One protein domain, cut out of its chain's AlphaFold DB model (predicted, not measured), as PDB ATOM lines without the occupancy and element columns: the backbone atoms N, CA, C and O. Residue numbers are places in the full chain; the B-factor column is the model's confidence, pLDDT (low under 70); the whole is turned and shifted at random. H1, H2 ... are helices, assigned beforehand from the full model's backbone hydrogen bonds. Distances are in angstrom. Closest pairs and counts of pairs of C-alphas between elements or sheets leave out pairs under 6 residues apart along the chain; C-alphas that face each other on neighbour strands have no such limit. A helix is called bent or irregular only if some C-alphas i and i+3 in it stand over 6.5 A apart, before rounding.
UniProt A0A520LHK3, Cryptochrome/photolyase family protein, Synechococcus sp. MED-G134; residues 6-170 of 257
ATOM      1  N   ARG A   6     191.583 219.386 205.759       97.50
ATOM      2  CA  ARG A   6     191.377 218.243 206.664       97.50
ATOM      3  C   ARG A   6     189.951 217.680 206.612       97.50
ATOM      4  O   ARG A   6     189.761 216.470 206.708       97.50
ATOM      5  N   GLN A   7     188.961 218.548 206.446       97.69
ATOM      6  CA  GLN A   7     187.540 218.209 206.487       97.69
ATOM      7  C   GLN A   7     186.872 218.229 205.102       97.69
ATOM      8  O   GLN A   7     185.686 217.925 205.014       97.69
ATOM      9  N   PHE A   8     187.627 218.498 204.028       98.38
ATOM     10  CA  PHE A   8     187.111 218.552 202.656       98.38
ATOM     11  C   PHE A   8     186.268 217.321 202.300       98.38
ATOM     12  O   PHE A   8     185.103 217.463 201.953       98.38
ATOM     13  N   GLY A   9     186.811 216.111 202.464       97.56
ATOM     14  CA  GLY A   9     186.123 214.885 202.051       97.56
ATOM     15  C   GLY A   9     184.940 214.503 202.945       97.56
ATOM     16  O   GLY A   9     184.066 213.764 202.514       97.56
ATOM     17  N   ALA A  10     184.892 214.984 204.191       97.06
ATOM     18  CA  ALA A  10     183.778 214.703 205.098       97.06
ATOM     19  C   ALA A  10     182.532 215.545 204.777       97.06
ATOM     20  O   ALA A  10     181.416 215.117 205.060       97.06
ATOM     21  N   TYR A  11     182.732 216.728 204.190       97.44
ATOM     22  CA  TYR A  11     181.677 217.701 203.907       97.44
ATOM     23  C   TYR A  11     181.550 218.035 202.416       97.44
ATOM     24  O   TYR A  11     180.918 219.029 202.078       97.44
ATOM     25  N   GLU A  12     182.135 217.223 201.530       97.38
ATOM     26  CA  GLU A  12     182.195 217.490 200.083       97.38
ATOM     27  C   GLU A  12     180.803 217.724 199.465       97.38
ATOM     28  O   GLU A  12     180.641 218.618 198.636       97.38
ATOM     29  N   ASP A  13     179.797 216.987 199.946       97.50
ATOM     30  CA  ASP A  13     178.405 217.067 199.485       97.50
ATOM     31  C   ASP A  13     177.462 217.746 200.502       97.50
ATOM     32  O   ASP A  13     176.241 217.716 200.331       97.50
ATOM     33  N   ALA A  14     177.987 218.324 201.588       97.62
ATOM     34  CA  ALA A  14     177.162 218.953 202.619       97.62
ATOM     35  C   ALA A  14     176.758 220.377 202.217       97.62
ATOM     36  O   ALA A  14     177.592 221.162 201.779       97.62
ATOM     37  N   ILE A  15     175.491 220.720 202.433       98.00
ATOM     38  CA  ILE A  15     174.895 222.033 202.163       98.00
ATOM     39  C   ILE A  15     174.555 222.688 203.506       98.00
ATOM     40  O   ILE A  15     174.095 222.010 204.426       98.00
ATOM     41  N   SER A  16     174.754 223.998 203.634       96.81
ATOM     42  CA  SER A  16     174.385 224.740 204.844       96.81
ATOM     43  C   SER A  16     173.645 226.028 204.515       96.81
ATOM     44  O   SER A  16     174.076 226.795 203.660       96.81
ATOM     45  N   THR A  17     172.588 226.307 205.276       95.62
ATOM     46  CA  THR A  17     171.879 227.597 205.264       95.62
ATOM     47  C   THR A  17     172.712 228.763 205.806       95.62
ATOM     48  O   THR A  17     172.340 229.916 205.622       95.62
ATOM     49  N   GLN A  18     173.828 228.491 206.495       94.31
ATOM     50  CA  GLN A  18     174.650 229.515 207.158       94.31
ATOM     51  C   GLN A  18     176.046 229.669 206.551       94.31
ATOM     52  O   GLN A  18     176.699 230.697 206.740       94.31
ATOM     53  N   HIS A  19     176.540 228.645 205.857       94.44
ATOM     54  CA  HIS A  19     177.919 228.589 205.385       94.44
ATOM     55  C   HIS A  19     177.971 228.329 203.879       94.44
ATOM     56  O   HIS A  19     177.920 227.191 203.434       94.44
ATOM     57  N   GLN A  20     178.174 229.395 203.105       92.94
ATOM     58  CA  GLN A  20     178.180 229.364 201.634       92.94
ATOM     59  C   GLN A  20     179.349 228.567 201.028       92.94
ATOM     60  O   GLN A  20     179.248 228.000 199.948       92.94
ATOM     61  N   VAL A  21     180.503 228.550 201.700       94.94
ATOM     62  CA  VAL A  21     181.745 227.978 201.144       94.94
ATOM     63  C   VAL A  21     182.099 226.620 201.750       94.94
ATOM     64  O   VAL A  21     182.853 225.852 201.148       94.94
ATOM     65  N   MET A  22     181.575 226.309 202.938       95.38
ATOM     66  CA  MET A  22     181.861 225.061 203.650       95.38
ATOM     67  C   MET A  22     183.381 224.786 203.709       95.38
ATOM     68  O   MET A  22     184.176 225.661 204.075       95.38
ATOM     69  N   TRP A  23     183.808 223.587 203.310       97.56
ATOM     70  CA  TRP A  23     185.213 223.177 203.266       97.56
ATOM     71  C   TRP A  23     185.823 223.242 201.859       97.56
ATOM     72  O   TRP A  23     186.901 222.696 201.622       97.56
ATOM     73  N   HIS A  24     185.187 223.953 200.925       98.06
ATOM     74  CA  HIS A  24     185.686 224.098 199.560       98.06
ATOM     75  C   HIS A  24     186.829 225.121 199.453       98.06
ATOM     76  O   HIS A  24     186.986 226.047 200.259       98.06
ATOM     77  N   SER A  25     187.667 224.935 198.432       97.12
ATOM     78  CA  SER A  25     188.888 225.721 198.235       97.12
ATOM     79  C   SER A  25     188.653 227.082 197.578       97.12
ATOM     80  O   SER A  25     189.455 227.986 197.789       97.12
ATOM     81  N   VAL A  26     187.570 227.227 196.803       96.88
ATOM     82  CA  VAL A  26     187.228 228.441 196.027       96.88
ATOM     83  C   VAL A  26     188.360 228.873 195.079       96.88
ATOM     84  O   VAL A  26     188.552 230.048 194.805       96.88
ATOM     85  N   LEU A  27     189.142 227.918 194.565       97.62
ATOM     86  CA  LEU A  27     190.291 228.209 193.693       97.62
ATOM     87  C   LEU A  27     189.931 228.280 192.203       97.62
ATOM     88  O   LEU A  27     190.749 228.725 191.401       97.62
ATOM     89  N   THR A  28     188.732 227.835 191.816       97.25
ATOM     90  CA  THR A  28     188.313 227.717 190.411       97.25
ATOM     91  C   THR A  28     188.382 229.028 189.621       97.25
ATOM     92  O   THR A  28     188.864 228.957 188.488       97.25
ATOM     93  N   PRO A  29     188.057 230.222 190.169       97.00
ATOM     94  CA  PRO A  29     188.212 231.467 189.414       97.00
ATOM     95  C   PRO A  29     189.672 231.733 189.029       97.00
ATOM     96  O   PRO A  29     189.958 232.062 187.884       97.00
ATOM     97  N   MET A  30     190.617 231.508 189.951       98.00
ATOM     98  CA  MET A  30     192.054 231.692 189.703       98.00
ATOM     99  C   MET A  30     192.634 230.606 188.789       98.00
ATOM    100  O   MET A  30     193.474 230.900 187.939       98.00
ATOM    101  N   LEU A  31     192.186 229.357 188.952       97.62
ATOM    102  CA  LEU A  31     192.623 228.221 188.134       97.62
ATOM    103  C   LEU A  31     192.182 228.351 186.675       97.62
ATOM    104  O   LEU A  31     192.912 227.943 185.772       97.62
ATOM    105  N   ASN A  32     190.985 228.884 186.429       97.44
ATOM    106  CA  ASN A  32     190.419 228.920 185.083       97.44
ATOM    107  C   ASN A  32     190.952 230.082 184.232       97.44
ATOM    108  O   ASN A  32     190.888 229.997 183.009       97.44
ATOM    109  N   ILE A  33     191.559 231.097 184.859       97.12
ATOM    110  CA  ILE A  33     192.257 232.198 184.169       97.12
ATOM    111  C   ILE A  33     193.785 232.085 184.205       97.12
ATOM    112  O   ILE A  33     194.478 232.953 183.684       97.12
ATOM    113  N   GLY A  34     194.324 231.034 184.830       96.94
ATOM    114  CA  GLY A  34     195.764 230.770 184.868       96.94
ATOM    115  C   GLY A  34     196.562 231.568 185.903       96.94
ATOM    116  O   GLY A  34     197.788 231.507 185.873       96.94
ATOM    117  N   LEU A  35     195.912 232.270 186.844       98.31
ATOM    118  CA  LEU A  35     196.607 232.857 188.003       98.31
ATOM    119  C   LEU A  35     197.197 231.778 188.920       98.31
ATOM    120  O   LEU A  35     198.217 231.998 189.570       98.31
ATOM    121  N   LEU A  36     196.548 230.612 188.965       98.25
ATOM    122  CA  LEU A  36     197.078 229.390 189.555       98.25
ATOM    123  C   LEU A  36     197.105 228.298 188.492       98.25
ATOM    124  O   LEU A  36     196.169 228.161 187.702       98.25
ATOM    125  N   THR A  37     198.148 227.477 188.510       98.00
ATOM    126  CA  THR A  37     198.203 226.251 187.712       98.00
ATOM    127  C   THR A  37     197.741 225.049 188.542       98.00
ATOM    128  O   THR A  37     197.941 225.035 189.761       98.00
ATOM    129  N   PRO A  38     197.166 224.004 187.915       97.75
ATOM    130  CA  PRO A  38     196.843 222.764 188.615       97.75
ATOM    131  C   PRO A  38     198.053 222.188 189.355       97.75
ATOM    132  O   PRO A  38     197.937 221.881 190.535       97.75
ATOM    133  N   GLN A  39     199.226 222.137 188.712       98.25
ATOM    134  CA  GLN A  39     200.447 221.596 189.315       98.25
ATOM    135  C   GLN A  39     200.838 222.333 190.603       98.25
ATOM    136  O   GLN A  39     201.084 221.684 191.612       98.25
ATOM    137  N   GLN A  40     200.780 223.671 190.618       98.38
ATOM    138  CA  GLN A  40     201.044 224.452 191.835       98.38
ATOM    139  C   GLN A  40     200.098 224.077 192.982       98.38
ATOM    140  O   GLN A  40     200.523 223.991 194.132       98.38
ATOM    141  N   VAL A  41     198.812 223.853 192.691       98.38
ATOM    142  CA  VAL A  41     197.844 223.444 193.718       98.38
ATOM    143  C   VAL A  41     198.135 222.026 194.210       98.38
ATOM    144  O   VAL A  41     198.069 221.790 195.417       98.38
ATOM    145  N   LEU A  42     198.479 221.099 193.313       98.38
ATOM    146  CA  LEU A  42     198.818 219.717 193.664       98.38
ATOM    147  C   LEU A  42     200.063 219.660 194.551       98.38
ATOM    148  O   LEU A  42     199.989 219.107 195.646       98.38
ATOM    149  N   ASP A  43     201.154 220.301 194.129       98.38
ATOM    150  CA  ASP A  43     202.428 220.307 194.852       98.38
ATOM    151  C   ASP A  43     202.250 220.871 196.263       98.38
ATOM    152  O   ASP A  43     202.596 220.222 197.248       98.38
ATOM    153  N   ARG A  44     201.603 222.041 196.386       98.19
ATOM    154  CA  ARG A  44     201.356 222.671 197.695       98.19
ATOM    155  C   ARG A  44     200.417 221.861 198.584       98.19
ATOM    156  O   ARG A  44     200.538 221.920 199.806       98.19
ATOM    157  N   THR A  45     199.469 221.131 197.999       98.19
ATOM    158  CA  THR A  45     198.567 220.257 198.764       98.19
ATOM    159  C   THR A  45     199.308 219.032 199.291       98.19
ATOM    160  O   THR A  45     199.130 218.687 200.458       98.19
ATOM    161  N   LEU A  46     200.145 218.401 198.461       98.00
ATOM    162  CA  LEU A  46     200.943 217.235 198.841       98.00
ATOM    163  C   LEU A  46     201.991 217.595 199.896       98.00
ATOM    164  O   LEU A  46     202.041 216.928 200.923       98.00
ATOM    165  N   GLU A  47     202.719 218.698 199.711       98.00
ATOM    166  CA  GLU A  47     203.661 219.233 200.706       98.00
ATOM    167  C   GLU A  47     202.966 219.468 202.055       98.00
ATOM    168  O   GLU A  47     203.450 219.053 203.105       98.00
ATOM    169  N   ARG A  48     201.766 220.071 202.049       96.62
ATOM    170  CA  ARG A  48     200.993 220.253 203.286       96.62
ATOM    171  C   ARG A  48     200.580 218.921 203.918       96.62
ATOM    172  O   ARG A  48     200.466 218.850 205.144       96.62
ATOM    173  N   ALA A  49     200.303 217.898 203.118       96.06
ATOM    174  CA  ALA A  49     199.861 216.598 203.607       96.06
ATOM    175  C   ALA A  49     200.987 215.773 204.257       96.06
ATOM    176  O   ALA A  49     200.679 214.880 205.044       96.06
ATOM    177  N   GLU A  50     202.263 216.097 204.010       96.00
ATOM    178  CA  GLU A  50     203.419 215.430 204.639       96.00
ATOM    179  C   GLU A  50     203.409 215.527 206.173       96.00
ATOM    180  O   GLU A  50     203.934 214.647 206.851       96.00
ATOM    181  N   ALA A  51     202.741 216.542 206.738       92.81
ATOM    182  CA  ALA A  51     202.524 216.664 208.181       92.81
ATOM    183  C   ALA A  51     201.694 215.508 208.787       92.81
ATOM    184  O   ALA A  51     201.679 215.339 210.006       92.81
ATOM    185  N   GLY A  52     200.996 214.716 207.963       89.69
ATOM    186  CA  GLY A  52     200.297 213.496 208.379       89.69
ATOM    187  C   GLY A  52     198.971 213.704 209.123       89.69
ATOM    188  O   GLY A  52     198.384 212.741 209.611       89.69
ATOM    189  N   ASP A  53     198.465 214.937 209.212       94.69
ATOM    190  CA  ASP A  53     197.232 215.302 209.931       94.69
ATOM    191  C   ASP A  53     195.991 215.448 209.024       94.69
ATOM    192  O   ASP A  53     194.888 215.722 209.521       94.69
ATOM    193  N   VAL A  54     196.158 215.265 207.707       97.50
ATOM    194  CA  VAL A  54     195.090 215.299 206.698       97.50
ATOM    195  C   VAL A  54     194.602 213.871 206.415       97.50
ATOM    196  O   VAL A  54     195.364 213.056 205.896       97.50
ATOM    197  N   PRO A  55     193.328 213.545 206.707       97.50
ATOM    198  CA  PRO A  55     192.740 212.256 206.364       97.50
ATOM    199  C   PRO A  55     192.816 211.961 204.864       97.50
ATOM    200  O   PRO A  55     192.554 212.835 204.034       97.50
ATOM    201  N   LEU A  56     193.104 210.704 204.518       97.62
ATOM    202  CA  LEU A  56     193.295 210.290 203.128       97.62
ATOM    203  C   LEU A  56     192.062 210.556 202.253       97.62
ATOM    204  O   LEU A  56     192.220 210.969 201.112       97.62
ATOM    205  N   ASN A  57     190.846 210.380 202.781       98.00
ATOM    206  CA  ASN A  57     189.616 210.655 202.032       98.00
ATOM    207  C   ASN A  57     189.491 212.137 201.639       98.00
ATOM    208  O   ASN A  57     188.989 212.443 200.563       98.00
ATOM    209  N   SER A  58     189.966 213.053 202.487       98.38
ATOM    210  CA  SER A  58     189.975 214.481 202.178       98.38
ATOM    211  C   SER A  58     191.081 214.844 201.190       98.38
ATOM    212  O   SER A  58     190.840 215.628 200.274       98.38
ATOM    213  N   LEU A  59     192.276 214.269 201.357       98.38
ATOM    214  CA  LEU A  59     193.401 214.502 200.454       98.38
ATOM    215  C   LEU A  59     193.110 213.964 199.047       98.38
ATOM    216  O   LEU A  59     193.159 214.717 198.080       98.38
ATOM    217  N   GLU A  60     192.777 212.676 198.936       98.38
ATOM    218  CA  GLU A  60     192.459 212.026 197.663       98.38
ATOM    219  C   GLU A  60     191.265 212.695 196.993       98.38
ATOM    220  O   GLU A  60     191.354 213.029 195.813       98.38
ATOM    221  N   GLY A  61     190.193 212.962 197.750       98.12
ATOM    222  CA  GLY A  61     188.999 213.614 197.225       98.12
ATOM    223  C   GLY A  61     189.330 214.957 196.588       98.12
ATOM    224  O   GLY A  61     188.977 215.191 195.434       98.12
ATOM    225  N   PHE A  62     190.094 215.802 197.288       98.50
ATOM    226  CA  PHE A  62     190.494 217.108 196.771       98.50
ATOM    227  C   PHE A  62     191.349 217.003 195.501       98.50
ATOM    228  O   PHE A  62     191.071 217.680 194.509       98.50
ATOM    229  N   LEU A  63     192.364 216.129 195.501       98.38
ATOM    230  CA  LEU A  63     193.229 215.926 194.335       98.38
ATOM    231  C   LEU A  63     192.431 215.381 193.139       98.38
ATOM    232  O   LEU A  63     192.609 215.863 192.019       98.38
ATOM    233  N   ARG A  64     191.497 214.448 193.367       98.50
ATOM    234  CA  ARG A  64     190.632 213.856 192.334       98.50
ATOM    235  C   ARG A  64     189.734 214.881 191.648       98.50
ATOM    236  O   ARG A  64     189.481 214.738 190.452       98.50
ATOM    237  N   GLN A  65     189.297 215.936 192.336       98.00
ATOM    238  CA  GLN A  65     188.559 217.021 191.674       98.00
ATOM    239  C   GLN A  65     189.421 217.766 190.639       98.00
ATOM    240  O   GLN A  65     188.913 218.207 189.608       98.00
ATOM    241  N   ILE A  66     190.733 217.865 190.877       97.56
ATOM    242  CA  ILE A  66     191.671 218.586 190.011       97.56
ATOM    243  C   ILE A  66     192.197 217.674 188.898       97.56
ATOM    244  O   ILE A  66     191.914 217.919 187.731       97.56
ATOM    245  N   VAL A  67     192.938 216.610 189.220       97.19
ATOM    246  CA  VAL A  67     193.544 215.749 188.178       97.19
ATOM    247  C   VAL A  67     192.549 214.791 187.533       97.19
ATOM    248  O   VAL A  67     192.796 214.298 186.437       97.19
ATOM    249  N   GLY A  68     191.434 214.513 188.210       97.00
ATOM    250  CA  GLY A  68     190.349 213.699 187.684       97.00
ATOM    251  C   GLY A  68     189.348 214.570 186.942       97.00
ATOM    252  O   GLY A  68     189.428 214.711 185.727       97.00
ATOM    253  N   TRP A  69     188.395 215.158 187.668       96.69
ATOM    254  CA  TRP A  69     187.234 215.801 187.051       96.69
ATOM    255  C   TRP A  69     187.578 216.997 186.166       96.69
ATOM    256  O   TRP A  69     187.089 217.052 185.040       96.69
ATOM    257  N   ARG A  70     188.423 217.936 186.611       97.38
ATOM    258  CA  ARG A  70     188.764 219.116 185.795       97.38
ATOM    259  C   ARG A  70     189.428 218.725 184.469       97.38
ATOM    260  O   ARG A  70     188.985 219.178 183.414       97.38
ATOM    261  N   GLU A  71     190.447 217.868 184.510       97.75
ATOM    262  CA  GLU A  71     191.140 217.402 183.298       97.75
ATOM    263  C   GLU A  71     190.237 216.520 182.423       97.75
ATOM    264  O   GLU A  71     190.235 216.645 181.195       97.75
ATOM    265  N   PHE A  72     189.398 215.686 183.042       97.50
ATOM    266  CA  PHE A  72     188.403 214.886 182.338       97.50
ATOM    267  C   PHE A  72     187.396 215.759 181.582       97.50
ATOM    268  O   PHE A  72     187.154 215.515 180.401       97.50
ATOM    269  N   MET A  73     186.861 216.814 182.210       96.81
ATOM    270  CA  MET A  73     185.945 217.743 181.538       96.81
ATOM    271  C   MET A  73     186.624 218.463 180.375       96.81
ATOM    272  O   MET A  73     186.034 218.559 179.301       96.81
ATOM    273  N   ALA A  74     187.884 218.885 180.527       97.44
ATOM    274  CA  ALA A  74     188.641 219.472 179.422       97.44
ATOM    275  C   ALA A  74     188.789 218.498 178.237       97.44
ATOM    276  O   ALA A  74     188.619 218.892 177.079       97.44
ATOM    277  N   ALA A  75     189.073 217.221 178.510       97.69
ATOM    278  CA  ALA A  75     189.173 216.191 177.480       97.69
ATOM    279  C   ALA A  75     187.817 215.903 176.810       97.69
ATOM    280  O   ALA A  75     187.745 215.827 175.580       97.69
ATOM    281  N   MET A  76     186.742 215.790 177.596       97.06
ATOM    282  CA  MET A  76     185.382 215.592 177.084       97.06
ATOM    283  C   MET A  76     184.939 216.756 176.215       97.06
ATOM    284  O   MET A  76     184.432 216.538 175.120       97.06
ATOM    285  N   TYR A  77     185.212 217.986 176.639       97.69
ATOM    286  CA  TYR A  77     184.902 219.168 175.854       97.69
ATOM    287  C   TYR A  77     185.602 219.165 174.490       97.69
ATOM    288  O   TYR A  77     184.961 219.376 173.463       97.69
ATOM    289  N   ARG A  78     186.907 218.870 174.455       97.69
ATOM    290  CA  ARG A  78     187.668 218.813 173.193       97.69
ATOM    291  C   ARG A  78     187.142 217.748 172.235       97.69
ATOM    292  O   ARG A  78     187.205 217.944 171.027       97.69
ATOM    293  N   ARG A  79     186.665 216.619 172.765       97.25
ATOM    294  CA  ARG A  79     186.228 215.474 171.960       97.25
ATOM    295  C   ARG A  79     184.753 215.543 171.554       97.25
ATOM    296  O   ARG A  79     184.427 215.174 170.435       97.25
ATOM    297  N   HIS A  80     183.889 216.008 172.452       97.38
ATOM    298  CA  HIS A  80     182.429 215.905 172.352       97.38
ATOM    299  C   HIS A  80     181.700 217.243 172.555       97.38
ATOM    300  O   HIS A  80     180.476 217.274 172.535       97.38
ATOM    301  N   GLY A  81     182.404 218.367 172.727       96.56
ATOM    302  CA  GLY A  81     181.776 219.648 173.077       96.56
ATOM    303  C   GLY A  81     180.718 220.122 172.074       96.56
ATOM    304  O   GLY A  81     179.685 220.644 172.482       96.56
ATOM    305  N   VAL A  82     180.928 219.900 170.770       96.69
ATOM    306  CA  VAL A  82     179.928 220.228 169.737       96.69
ATOM    307  C   VAL A  82     178.700 219.323 169.847       96.69
ATOM    308  O   VAL A  82     177.580 219.817 169.796       96.69
ATOM    309  N   GLU A  83     178.896 218.018 170.027       96.69
ATOM    310  CA  GLU A  83     177.810 217.047 170.200       96.69
ATOM    311  C   GLU A  83     176.966 217.384 171.439       96.69
ATOM    312  O   GLU A  83     175.749 217.510 171.338       96.69
ATOM    313  N   MET A  84     177.618 217.660 172.574       96.31
ATOM    314  CA  MET A  84     176.959 218.018 173.835       96.31
ATOM    315  C   MET A  84     176.090 219.273 173.716       96.31
ATOM    316  O   MET A  84     174.950 219.255 174.165       96.31
ATOM    317  N   ARG A  85     176.583 220.345 173.077       94.75
ATOM    318  CA  ARG A  85     175.813 221.598 172.902       94.75
ATOM    319  C   ARG A  85     174.520 221.432 172.125       94.75
ATOM    320  O   ARG A  85     173.582 222.196 172.331       94.75
ATOM    321  N   ASN A  86     174.519 220.493 171.188       95.00
ATOM    322  CA  ASN A  86     173.364 220.199 170.351       95.00
ATOM    323  C   ASN A  86     172.482 219.101 170.971       95.00
ATOM    324  O   ASN A  86     171.482 218.708 170.375       95.00
ATOM    325  N   GLY A  87     172.842 218.611 172.162       96.25
ATOM    326  CA  GLY A  87     172.086 217.624 172.910       96.25
ATOM    327  C   GLY A  87     170.845 218.227 173.565       96.25
ATOM    328  O   GLY A  87     170.910 219.232 174.272       96.25
ATOM    329  N   ASN A  88     169.712 217.569 173.354       97.94
ATOM    330  CA  ASN A  88     168.467 217.783 174.083       97.94
ATOM    331  C   ASN A  88     167.745 216.436 174.216       97.94
ATOM    332  O   ASN A  88     166.664 216.235 173.667       97.94
ATOM    333  N   PHE A  89     168.397 215.482 174.888       97.62
ATOM    334  CA  PHE A  89     167.929 214.096 175.018       97.62
ATOM    335  C   PHE A  89     166.466 213.980 175.475       97.62
ATOM    336  O   PHE A  89     165.732 213.125 174.985       97.62
ATOM    337  N   TRP A  90     166.039 214.850 176.390       97.38
ATOM    338  CA  TRP A  90     164.681 214.849 176.931       97.38
ATOM    339  C   TRP A  90     163.649 215.563 176.050       97.38
ATOM    340  O   TRP A  90     162.454 215.446 176.313       97.38
ATOM    341  N   GLY A  91     164.088 216.283 175.012       97.81
ATOM    342  CA  GLY A  91     163.211 217.005 174.093       97.81
ATOM    343  C   GLY A  91     162.508 218.207 174.722       97.81
ATOM    344  O   GLY A  91     161.372 218.498 174.358       97.81
ATOM    345  N   PHE A  92     163.146 218.895 175.675       98.00
ATOM    346  CA  PHE A  92     162.545 220.059 176.327       98.00
ATOM    347  C   PHE A  92     162.383 221.228 175.360       98.00
ATOM    348  O   PHE A  92     163.263 221.492 174.540       98.00
ATOM    349  N   GLU A  93     161.267 221.943 175.476       96.81
ATOM    350  CA  GLU A  93     160.978 223.121 174.661       96.81
ATOM    351  C   GLU A  93     161.899 224.292 175.012       96.81
ATOM    352  O   GLU A  93     162.217 224.523 176.181       96.81
ATOM    353  N   ASP A  94     162.280 225.081 174.003       96.12
ATOM    354  CA  ASP A  94     163.118 226.271 174.174       96.12
ATOM    355  C   ASP A  94     162.327 227.468 174.729       96.12
ATOM    356  O   ASP A  94     162.045 228.444 174.033       96.12
ATOM    357  N   ARG A  95     161.942 227.372 176.005       93.88
ATOM    358  CA  ARG A  95     161.266 228.438 176.755       93.88
ATOM    359  C   ARG A  95     162.276 229.236 177.594       93.88
ATOM    360  O   ARG A  95     163.224 228.643 178.116       93.88
ATOM    361  N   PRO A  96     162.103 230.564 177.748       94.56
ATOM    362  CA  PRO A  96     162.935 231.361 178.647       94.56
ATOM    363  C   PRO A  96     162.907 230.824 180.080       94.56
ATOM    364  O   PRO A  96     161.873 230.344 180.544       94.56
ATOM    365  N   ILE A  97     164.030 230.945 180.794       96.94
ATOM    366  CA  ILE A  97     164.054 230.675 182.233       96.94
ATOM    367  C   ILE A  97     163.239 231.772 182.940       96.94
ATOM    368  O   ILE A  97     163.504 232.954 182.702       96.94
ATOM    369  N   PRO A  98     162.271 231.411 183.804       97.50
ATOM    370  CA  PRO A  98     161.487 232.363 184.581       97.50
ATOM    371  C   PRO A  98     162.336 233.355 185.376       97.50
ATOM    372  O   PRO A  98     163.369 232.992 185.944       97.50
ATOM    373  N   SER A  99     161.856 234.595 185.496       97.38
ATOM    374  CA  SER A  99     162.545 235.668 186.234       97.38
ATOM    375  C   SER A  99     162.828 235.299 187.692       97.38
ATOM    376  O   SER A  99     163.856 235.704 188.228       97.38
ATOM    377  N   ALA A 100     161.991 234.453 188.299       98.00
ATOM    378  CA  ALA A 100     162.179 233.937 189.652       98.00
ATOM    379  C   ALA A 100     163.548 233.264 189.878       98.00
ATOM    380  O   ALA A 100     164.096 233.356 190.977       98.00
ATOM    381  N   PHE A 101     164.132 232.645 188.840       98.31
ATOM    382  CA  PHE A 101     165.473 232.047 188.893       98.31
ATOM    383  C   PHE A 101     166.611 233.077 188.804       98.31
ATOM    384  O   PHE A 101     167.768 232.730 189.013       98.31
ATOM    385  N   TYR A 102     166.301 234.338 188.511       98.06
ATOM    386  CA  TYR A 102     167.238 235.463 188.530       98.06
ATOM    387  C   TYR A 102     167.026 236.387 189.736       98.06
ATOM    388  O   TYR A 102     167.908 237.175 190.062       98.06
ATOM    389  N   THR A 103     165.872 236.302 190.406       97.88
ATOM    390  CA  THR A 103     165.505 237.156 191.551       97.88
ATOM    391  C   THR A 103     165.409 236.406 192.877       97.88
ATOM    392  O   THR A 103     165.038 237.010 193.880       97.88
ATOM    393  N   ALA A 104     165.738 235.108 192.901       98.25
ATOM    394  CA  ALA A 104     165.647 234.250 194.087       98.25
ATOM    395  C   ALA A 104     164.248 234.253 194.732       98.25
ATOM    396  O   ALA A 104     164.108 234.362 195.955       98.25
ATOM    397  N   SER A 105     163.215 234.184 193.889       97.94
ATOM    398  CA  SER A 105     161.805 234.238 194.291       97.94
ATOM    399  C   SER A 105     161.007 233.052 193.749       97.94
ATOM    400  O   SER A 105     159.850 233.201 193.363       97.94
ATOM    401  N   THR A 106     161.638 231.880 193.669       97.81
ATOM    402  CA  THR A 106     161.007 230.634 193.210       97.81
ATOM    403  C   THR A 106     160.030 230.076 194.241       97.81
ATOM    404  O   THR A 106     159.140 229.313 193.885       97.81
ATOM    405  N   GLY A 107     160.181 230.430 195.522       96.50
ATOM    406  CA  GLY A 107     159.390 229.846 196.606       96.50
ATOM    407  C   GLY A 107     159.915 228.484 197.071       96.50
ATOM    408  O   GLY A 107     159.299 227.843 197.924       96.50
ATOM    409  N   LEU A 108     161.063 228.040 196.548       98.31
ATOM    410  CA  LEU A 108     161.811 226.887 197.038       98.31
ATOM    411  C   LEU A 108     163.022 227.402 197.831       98.31
ATOM    412  O   LEU A 108     164.019 227.776 197.213       98.31
ATOM    413  N   PRO A 109     163.002 227.384 199.180       98.12
ATOM    414  CA  PRO A 109     164.061 227.994 199.985       98.12
ATOM    415  C   PRO A 109     165.489 227.557 199.612       98.12
ATOM    416  O   PRO A 109     166.319 228.443 199.431       98.12
ATOM    417  N   PRO A 110     165.788 226.257 199.370       98.19
ATOM    418  CA  PRO A 110     167.137 225.853 198.965       98.19
ATOM    419  C   PRO A 110     167.598 226.424 197.622       98.19
ATOM    420  O   PRO A 110     168.792 226.604 197.405       98.19
ATOM    421  N   ILE A 111     166.661 226.682 196.707       98.50
ATOM    422  CA  ILE A 111     166.948 227.268 195.395       98.50
ATOM    423  C   ILE A 111     167.120 228.773 195.534       98.50
ATOM    424  O   ILE A 111     168.086 229.324 195.020       98.50
ATOM    425  N   ASP A 112     166.233 229.422 196.282       98.50
ATOM    426  CA  ASP A 112     166.290 230.861 196.514       98.50
ATOM    427  C   ASP A 112     167.572 231.267 197.261       98.50
ATOM    428  O   ASP A 112     168.205 232.256 196.897       98.50
ATOM    429  N   ASP A 113     168.007 230.488 198.256       98.19
ATOM    430  CA  ASP A 113     169.285 230.712 198.943       98.19
ATOM    431  C   ASP A 113     170.477 230.537 197.986       98.19
ATOM    432  O   ASP A 113     171.334 231.417 197.907       98.19
ATOM    433  N   ALA A 114     170.502 229.469 197.179       98.25
ATOM    434  CA  ALA A 114     171.570 229.249 196.203       98.25
ATOM    435  C   ALA A 114     171.635 230.354 195.130       98.25
ATOM    436  O   ALA A 114     172.726 230.767 194.738       98.25
ATOM    437  N   ILE A 115     170.489 230.867 194.665       98.56
ATOM    438  CA  ILE A 115     170.451 231.991 193.718       98.56
ATOM    439  C   ILE A 115     170.967 233.265 194.391       98.56
ATOM    440  O   ILE A 115     171.788 233.960 193.797       98.56
ATOM    441  N   ARG A 116     170.545 233.566 195.629       98.31
ATOM    442  CA  ARG A 116     171.077 234.717 196.384       98.31
ATOM    443  C   ARG A 116     172.594 234.648 196.514       98.31
ATOM    444  O   ARG A 116     173.261 235.630 196.210       98.31
ATOM    445  N   HIS A 117     173.138 233.487 196.877       96.00
ATOM    446  CA  HIS A 117     174.585 233.287 196.976       96.00
ATOM    447  C   HIS A 117     175.285 233.552 195.635       96.00
ATOM    448  O   HIS A 117     176.252 234.311 195.577       96.00
ATOM    449  N   ALA A 118     174.756 233.005 194.537       97.56
ATOM    450  CA  ALA A 118     175.297 233.254 193.204       97.56
ATOM    451  C   ALA A 118     175.254 234.745 192.825       97.56
ATOM    452  O   ALA A 118     176.230 235.258 192.287       97.56
ATOM    453  N   LEU A 119     174.174 235.464 193.141       98.06
ATOM    454  CA  LEU A 119     174.057 236.899 192.855       98.06
ATOM    455  C   LEU A 119     175.011 237.755 193.700       98.06
ATOM    456  O   LEU A 119     175.554 238.740 193.204       98.06
ATOM    457  N   GLU A 120     175.216 237.396 194.968       96.88
ATOM    458  CA  GLU A 120     176.074 238.142 195.893       96.88
ATOM    459  C   GLU A 120     177.566 237.921 195.623       96.88
ATOM    460  O   GLU A 120     178.358 238.861 195.714       96.88
ATOM    461  N   THR A 121     177.967 236.684 195.311       96.75
ATOM    462  CA  THR A 121     179.388 236.299 195.274       96.75
ATOM    463  C   THR A 121     179.845 235.710 193.944       96.75
ATOM    464  O   THR A 121     181.035 235.440 193.777       96.75
ATOM    465  N   GLY A 122     178.930 235.439 193.013       97.62
ATOM    466  CA  GLY A 122     179.221 234.714 191.777       97.62
ATOM    467  C   GLY A 122     179.646 233.260 192.005       97.62
ATOM    468  O   GLY A 122     180.366 232.686 191.182       97.62
ATOM    469  N   TYR A 123     179.287 232.670 193.152       97.94
ATOM    470  CA  TYR A 123     179.775 231.358 193.577       97.94
ATOM    471  C   TYR A 123     178.719 230.560 194.342       97.94
ATOM    472  O   TYR A 123     178.138 231.039 195.304       97.94
ATOM    473  N   CYS A 124     178.599 229.292 193.959       98.00
ATOM    474  CA  CYS A 124     178.002 228.213 194.740       98.00
ATOM    475  C   CYS A 124     178.954 227.020 194.661       98.00
ATOM    476  O   CYS A 124     179.668 226.854 193.653       98.00
ATOM    477  N   HIS A 125     178.967 226.170 195.682       97.56
ATOM    478  CA  HIS A 125     179.797 224.973 195.639       97.56
ATOM    479  C   HIS A 125     179.164 223.859 194.788       97.56
ATOM    480  O   HIS A 125     178.027 223.961 194.322       97.56
ATOM    481  N   HIS A 126     179.935 222.807 194.492       97.81
ATOM    482  CA  HIS A 126     179.589 221.829 193.450       97.81
ATOM    483  C   HIS A 126     178.199 221.204 193.636       97.81
ATOM    484  O   HIS A 126     177.416 221.153 192.686       97.81
ATOM    485  N   ILE A 127     177.874 220.767 194.855       98.12
ATOM    486  CA  ILE A 127     176.621 220.059 195.111       98.12
ATOM    487  C   ILE A 127     175.395 220.982 195.058       98.12
ATOM    488  O   ILE A 127     174.324 220.529 194.666       98.12
ATOM    489  N   GLU A 128     175.543 222.279 195.354       98.25
ATOM    490  CA  GLU A 128     174.474 223.265 195.144       98.25
ATOM    491  C   GLU A 128     174.182 223.429 193.648       98.25
ATOM    492  O   GLU A 128     173.027 223.399 193.223       98.25
ATOM    493  N   ARG A 129     175.233 223.523 192.821       98.56
ATOM    494  CA  ARG A 129     175.080 223.623 191.361       98.56
ATOM    495  C   ARG A 129     174.432 222.371 190.770       98.56
ATOM    496  O   ARG A 129     173.562 222.491 189.913       98.56
ATOM    497  N   LEU A 130     174.844 221.184 191.220       98.31
ATOM    498  CA  LEU A 130     174.371 219.911 190.675       98.31
ATOM    499  C   LEU A 130     172.997 219.510 191.228       98.31
ATOM    500  O   LEU A 130     172.055 219.309 190.467       98.31
ATOM    501  N   MET A 131     172.876 219.389 192.550       98.31
ATOM    502  CA  MET A 131     171.734 218.738 193.199       98.31
ATOM    503  C   MET A 131     170.642 219.701 193.669       98.31
ATOM    504  O   MET A 131     169.546 219.231 193.996       98.31
ATOM    505  N   LEU A 132     170.904 221.016 193.676       98.56
ATOM    506  CA  LEU A 132     169.880 222.043 193.881       98.56
ATOM    507  C   LEU A 132     169.480 222.677 192.546       98.56
ATOM    508  O   LEU A 132     168.451 222.308 191.986       98.56
ATOM    509  N   LEU A 133     170.312 223.579 192.018       98.62
ATOM    510  CA  LEU A 133     169.997 224.388 190.835       98.62
ATOM    511  C   LEU A 133     169.785 223.510 189.596       98.62
ATOM    512  O   LEU A 133     168.713 223.529 188.995       98.62
ATOM    513  N   GLY A 134     170.777 222.682 189.260       98.44
ATOM    514  CA  GLY A 134     170.723 221.775 188.116       98.44
ATOM    515  C   GLY A 134     169.568 220.779 188.193       98.44
ATOM    516  O   GLY A 134     168.833 220.621 187.222       98.44
ATOM    517  N   ASN A 135     169.371 220.161 189.357       98.62
ATOM    518  CA  ASN A 135     168.278 219.223 189.604       98.62
ATOM    519  C   ASN A 135     166.905 219.886 189.410       98.62
ATOM    520  O   ASN A 135     166.102 219.384 188.635       98.62
ATOM    521  N   VAL A 136     166.622 221.028 190.050       98.56
ATOM    522  CA  VAL A 136     165.309 221.680 189.900       98.56
ATOM    523  C   VAL A 136     165.087 222.184 188.477       98.56
ATOM    524  O   VAL A 136     163.999 221.982 187.946       98.56
ATOM    525  N   MET A 137     166.098 222.763 187.822       98.50
ATOM    526  CA  MET A 137     165.970 223.193 186.422       98.50
ATOM    527  C   MET A 137     165.710 222.013 185.470       98.50
ATOM    528  O   MET A 137     164.884 222.141 184.565       98.50
ATOM    529  N   LEU A 138     166.339 220.855 185.715       98.50
ATOM    530  CA  LEU A 138     166.062 219.610 184.991       98.50
ATOM    531  C   LEU A 138     164.617 219.156 185.220       98.50
ATOM    532  O   LEU A 138     163.899 218.861 184.269       98.50
ATOM    533  N   LEU A 139     164.177 219.120 186.481       98.38
ATOM    534  CA  LEU A 139     162.830 218.684 186.842       98.38
ATOM    535  C   LEU A 139     161.734 219.628 186.317       98.38
ATOM    536  O   LEU A 139     160.627 219.172 186.044       98.38
ATOM    537  N   CYS A 140     162.041 220.917 186.137       98.00
ATOM    538  CA  CYS A 140     161.149 221.884 185.488       98.00
ATOM    539  C   CYS A 140     161.110 221.744 183.956       98.00
ATOM    540  O   CYS A 140     160.296 222.399 183.304       98.00
ATOM    541  N   GLY A 141     161.987 220.921 183.371       97.50
ATOM    542  CA  GLY A 141     162.084 220.736 181.926       97.50
ATOM    543  C   GLY A 141     162.559 221.994 181.200       97.50
ATOM    544  O   GLY A 141     162.024 222.331 180.143       97.50
ATOM    545  N   PHE A 142     163.514 222.733 181.774       98.12
ATOM    546  CA  PHE A 142     164.120 223.871 181.082       98.12
ATOM    547  C   PHE A 142     165.086 223.401 179.997       98.12
ATOM    548  O   PHE A 142     165.815 222.421 180.159       98.12
ATOM    549  N   HIS A 143     165.120 224.130 178.880       98.50
ATOM    550  CA  HIS A 143     165.994 223.790 177.766       98.50
ATOM    551  C   HIS A 143     167.473 223.844 178.194       98.50
ATOM    552  O   HIS A 143     167.905 224.849 178.773       98.50
ATOM    553  N   PRO A 144     168.296 222.828 177.866       98.19
ATOM    554  CA  PRO A 144     169.671 222.726 178.363       98.19
ATOM    555  C   PRO A 144     170.547 223.922 177.974       98.19
ATOM    556  O   PRO A 144     171.354 224.377 178.779       98.19
ATOM    557  N   THR A 145     170.340 224.509 176.790       98.31
ATOM    558  CA  THR A 145     171.036 225.746 176.387       98.31
ATOM    559  C   THR A 145     170.672 226.949 177.254       98.31
ATOM    560  O   THR A 145     171.539 227.768 177.534       98.31
ATOM    561  N   ARG A 146     169.426 227.056 177.732       98.31
ATOM    562  CA  ARG A 146     169.019 228.150 178.626       98.31
ATOM    563  C   ARG A 146     169.670 227.994 179.992       98.31
ATOM    564  O   ARG A 146     170.203 228.961 180.521       98.31
ATOM    565  N   ILE A 147     169.706 226.763 180.503       98.50
ATOM    566  CA  ILE A 147     170.412 226.425 181.745       98.50
ATOM    567  C   ILE A 147     171.905 226.740 181.598       98.50
ATOM    568  O   ILE A 147     172.488 227.387 182.459       98.50
ATOM    569  N   TYR A 148     172.523 226.344 180.482       98.62
ATOM    570  CA  TYR A 148     173.919 226.661 180.186       98.62
ATOM    571  C   TYR A 148     174.179 228.174 180.196       98.62
ATOM    572  O   TYR A 148     175.111 228.610 180.869       98.62
ATOM    573  N   CYS A 149     173.351 228.975 179.516       98.44
ATOM    574  CA  CYS A 149     173.471 230.435 179.532       98.44
ATOM    575  C   CYS A 149     173.364 230.994 180.955       98.44
ATOM    576  O   CYS A 149     174.227 231.764 181.360       98.44
ATOM    577  N   TRP A 150     172.395 230.528 181.744       98.62
ATOM    578  CA  TRP A 150     172.215 230.952 183.134       98.62
ATOM    579  C   TRP A 150     173.457 230.674 183.999       98.62
ATOM    580  O   TRP A 150     173.924 231.546 184.730       98.62
ATOM    581  N   PHE A 151     174.064 229.487 183.869       98.56
ATOM    582  CA  PHE A 151     175.321 229.171 184.562       98.56
ATOM    583  C   PHE A 151     176.505 230.013 184.057       98.56
ATOM    584  O   PHE A 151     177.377 230.378 184.843       98.56
ATOM    585  N   MET A 152     176.555 230.338 182.764       98.31
ATOM    586  CA  MET A 152     177.589 231.220 182.213       98.31
ATOM    587  C   MET A 152     177.447 232.671 182.689       98.31
ATOM    588  O   MET A 152     178.452 233.363 182.817       98.31
ATOM    589  N   GLU A 153     176.222 233.125 182.945       97.88
ATOM    590  CA  GLU A 153     175.916 234.491 183.379       97.88
ATOM    591  C   GLU A 153     176.243 234.728 184.860       97.88
ATOM    592  O   GLU A 153     176.695 235.816 185.215       97.88
ATOM    593  N   LEU A 154     176.024 233.730 185.725       97.88
ATOM    594  CA  LEU A 154     176.050 233.937 187.178       97.88
ATOM    595  C   LEU A 154     177.324 233.498 187.902       97.88
ATOM    596  O   LEU A 154     177.521 233.906 189.044       97.88
ATOM    597  N   PHE A 155     178.193 232.679 187.301       98.44
ATOM    598  CA  PHE A 155     179.364 232.149 188.012       98.44
ATOM    599  C   PHE A 155     180.685 232.733 187.512       98.44
ATOM    600  O   PHE A 155     181.011 232.664 186.330       98.44
ATOM    601  N   VAL A 156     181.517 233.221 188.439       97.81
ATOM    602  CA  VAL A 156     182.819 233.847 188.117       97.81
ATOM    603  C   VAL A 156     183.861 232.872 187.564       97.81
ATOM    604  O   VAL A 156     184.869 233.285 187.000       97.81
ATOM    605  N   ASP A 157     183.650 231.570 187.752       97.75
ATOM    606  CA  ASP A 157     184.512 230.510 187.234       97.75
ATOM    607  C   ASP A 157     183.958 229.849 185.963       97.75
ATOM    608  O   ASP A 157     184.502 228.829 185.519       97.75
ATOM    609  N   ALA A 158     182.900 230.420 185.372       97.44
ATOM    610  CA  ALA A 158     182.242 229.877 184.200       97.44
ATOM    611  C   ALA A 158     183.034 230.146 182.919       97.44
ATOM    612  O   ALA A 158     183.126 231.263 182.415       97.44
ATOM    613  N   TYR A 159     183.566 229.063 182.361       97.81
ATOM    614  CA  TYR A 159     184.125 229.041 181.022       97.81
ATOM    615  C   TYR A 159     183.503 227.913 180.239       97.81
ATOM    616  O   TYR A 159     183.181 226.845 180.755       97.81
ATOM    617  N   ASP A 160     183.417 228.149 178.949       96.81
ATOM    618  CA  ASP A 160     182.742 227.291 178.006       96.81
ATOM    619  C   ASP A 160     183.212 225.821 178.065       96.81
ATOM    620  O   ASP A 160     182.413 224.889 178.166       96.81
ATOM    621  N   TRP A 161     184.531 225.612 178.137       97.56
ATOM    622  CA  TRP A 161     185.136 224.280 178.179       97.56
ATOM    623  C   TRP A 161     184.799 223.474 179.440       97.56
ATOM    624  O   TRP A 161     184.797 222.245 179.397       97.56
ATOM    625  N   VAL A 162     184.534 224.149 180.562       96.75
ATOM    626  CA  VAL A 162     184.180 223.493 181.827       96.75
ATOM    627  C   VAL A 162     182.667 223.415 181.996       96.75
ATOM    628  O   VAL A 162     182.168 222.423 182.528       96.75
ATOM    629  N   MET A 163     181.919 224.408 181.510       97.75
ATOM    630  CA  MET A 163     180.469 224.459 181.669       97.75
ATOM    631  C   MET A 163     179.741 223.517 180.722       97.75
ATOM    632  O   MET A 163     178.788 222.883 181.159       97.75
ATOM    633  N   VAL A 164     180.190 223.340 179.473       98.00
ATOM    634  CA  VAL A 164     179.481 222.452 178.537       98.00
ATOM    635  C   VAL A 164     179.365 221.016 179.061       98.00
ATOM    636  O   VAL A 164     178.236 220.540 179.193       98.00
ATOM    637  N   PRO A 165     180.456 220.320 179.436       97.44
ATOM    638  CA  PRO A 165     180.332 218.955 179.942       97.44
ATOM    639  C   PRO A 165     179.547 218.881 181.259       97.44
ATOM    640  O   PRO A 165     178.732 217.977 181.447       97.44
ATOM    641  N   ASN A 166     179.751 219.842 182.169       97.50
ATOM    642  CA  ASN A 166     179.065 219.847 183.461       97.50
ATOM    643  C   ASN A 166     177.557 220.096 183.324       97.50
ATOM    644  O   ASN A 166     176.773 219.402 183.963       97.50
ATOM    645  N   VAL A 167     177.138 221.052 182.495       97.88
ATOM    646  CA  VAL A 167     175.720 221.375 182.313       97.88
ATOM    647  C   VAL A 167     175.045 220.321 181.441       97.88
ATOM    648  O   VAL A 167     174.139 219.640 181.914       97.88
ATOM    649  N   TYR A 168     175.499 220.130 180.200       98.06
ATOM    650  CA  TYR A 168     174.809 219.252 179.251       98.06
ATOM    651  C   TYR A 168     174.927 217.771 179.629       98.06
ATOM    652  O   TYR A 168     173.944 217.046 179.514       98.06
ATOM    653  N   GLY A 169     176.090 217.316 180.105       96.50
ATOM    654  CA  GLY A 169     176.316 215.901 180.418       96.50
ATOM    655  C   GLY A 169     175.996 215.529 181.863       96.50
ATOM    656  O   GLY A 169     175.155 214.669 182.129       96.50
ATOM    657  N   MET A 170     176.672 216.166 182.826       96.62
ATOM    658  CA  MET A 170     176.541 215.786 184.238       96.62
ATOM    659  C   MET A 170     175.205 216.219 184.846       96.62
ATOM    660  O   MET A 170     174.526 215.404 185.461       96.62
TER     661      MET A 170
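What this domain is: This is residues 6 to 170 of the 257 residues of the protein "Cryptochrome/photolyase family protein" of Synechococcus sp. MED-G134 (UniProt A0A520LHK3). A long helix, H4, runs along one side of a group of shorter helices, H5 to H9, and H9 crosses it; the first half of H4 reaches beyond that group and pairs with H3 in a helical hairpin, with the short H1 at its beginning. The long link of residues 86 to 99 runs round the outside of the group from the end of H4 to H5. The printed part has 165 residues with nine named helices, H1 to H9 in order along the chain, and no named strand; the class is all helix. It is compact, with a radius of gyration of the C-alphas of 16.8 A, and spans 53 by 39 by 25 A.

Where its parts are: H1 is residues 6 to 10, beginning at C-alpha 6 (191.377, 218.243, 206.664). H2 is residues 28 to 32. H3, residues 38 to 49, is 16.5 A long. H4, residues 56 to 85, is 36.7 A long, with a kink of 74 degrees near residue 79, and ends at C-alpha 85 (175.813, 221.598, 172.902). H1 and H4 are irregular: C-alphas 6 and 9 are 7.8 A apart, and C-alphas 79 and 82 are 8.2 A apart. H5 is residues 100 to 103. H6, residues 109 to 121, is 18.1 A long; H7, residues 126 to 139, 18.3 A; H8, residues 144 to 154, 15.6 A; and H9, residues 160 to 170, 14.5 A, ending at C-alpha 170 (176.541, 215.786, 184.238).

How they stand to each other: H4 is the hub, touching H1, H3 and H9. Its residues 57 to 62 alone touch H1, the closest C-alphas being those of Gly 9 and Ser 58, 3.9 A apart. Its residues 59 to 67 alone touch H3 in the hairpin, at a shallow tilt of 14 degrees, opposite ways, with the C-alphas of Leu 42 and Leu 63 closest at 6.8 A. H2 touches no helix. H9 touches H4 about perpendicular, at 83 degrees, with the C-alphas of Tyr 77 and Trp 161 closest at 5.6 A. H8 touches H9 at a steep tilt of 48 degrees, closest at the C-alphas of Tyr 148 and Val 167, 6.0 A. H7 touches H6 at a steep tilt of 56 degrees, closest at the C-alphas of Ile 111 and Leu 132, 6.2 A. H5 touches H6, closest at the C-alphas of Phe 101 and Ile 115, 6.9 A. Every O i to N i+4 pair is within hydrogen-bond range in H2, H3, H6 and H8; the counts are 20 of 26 in H4, 7 of 10 in H7, 5 of 7 in H9 and 0 of 1 in H1, where 1 of 2 O i to N i+3 pairs is within range, and H5 is too short for an O i to N i+4 pair.

The domain as a whole: The two C-alphas farthest apart, those of Ala 51 and Glu 93, are 53.8 A apart. The printed part has no cut. The links H1 to H2 and H4 to H5 are long, with 17 and 14 residues. The mean pLDDT of the printed part is 97.4, and no printed residue is under 70.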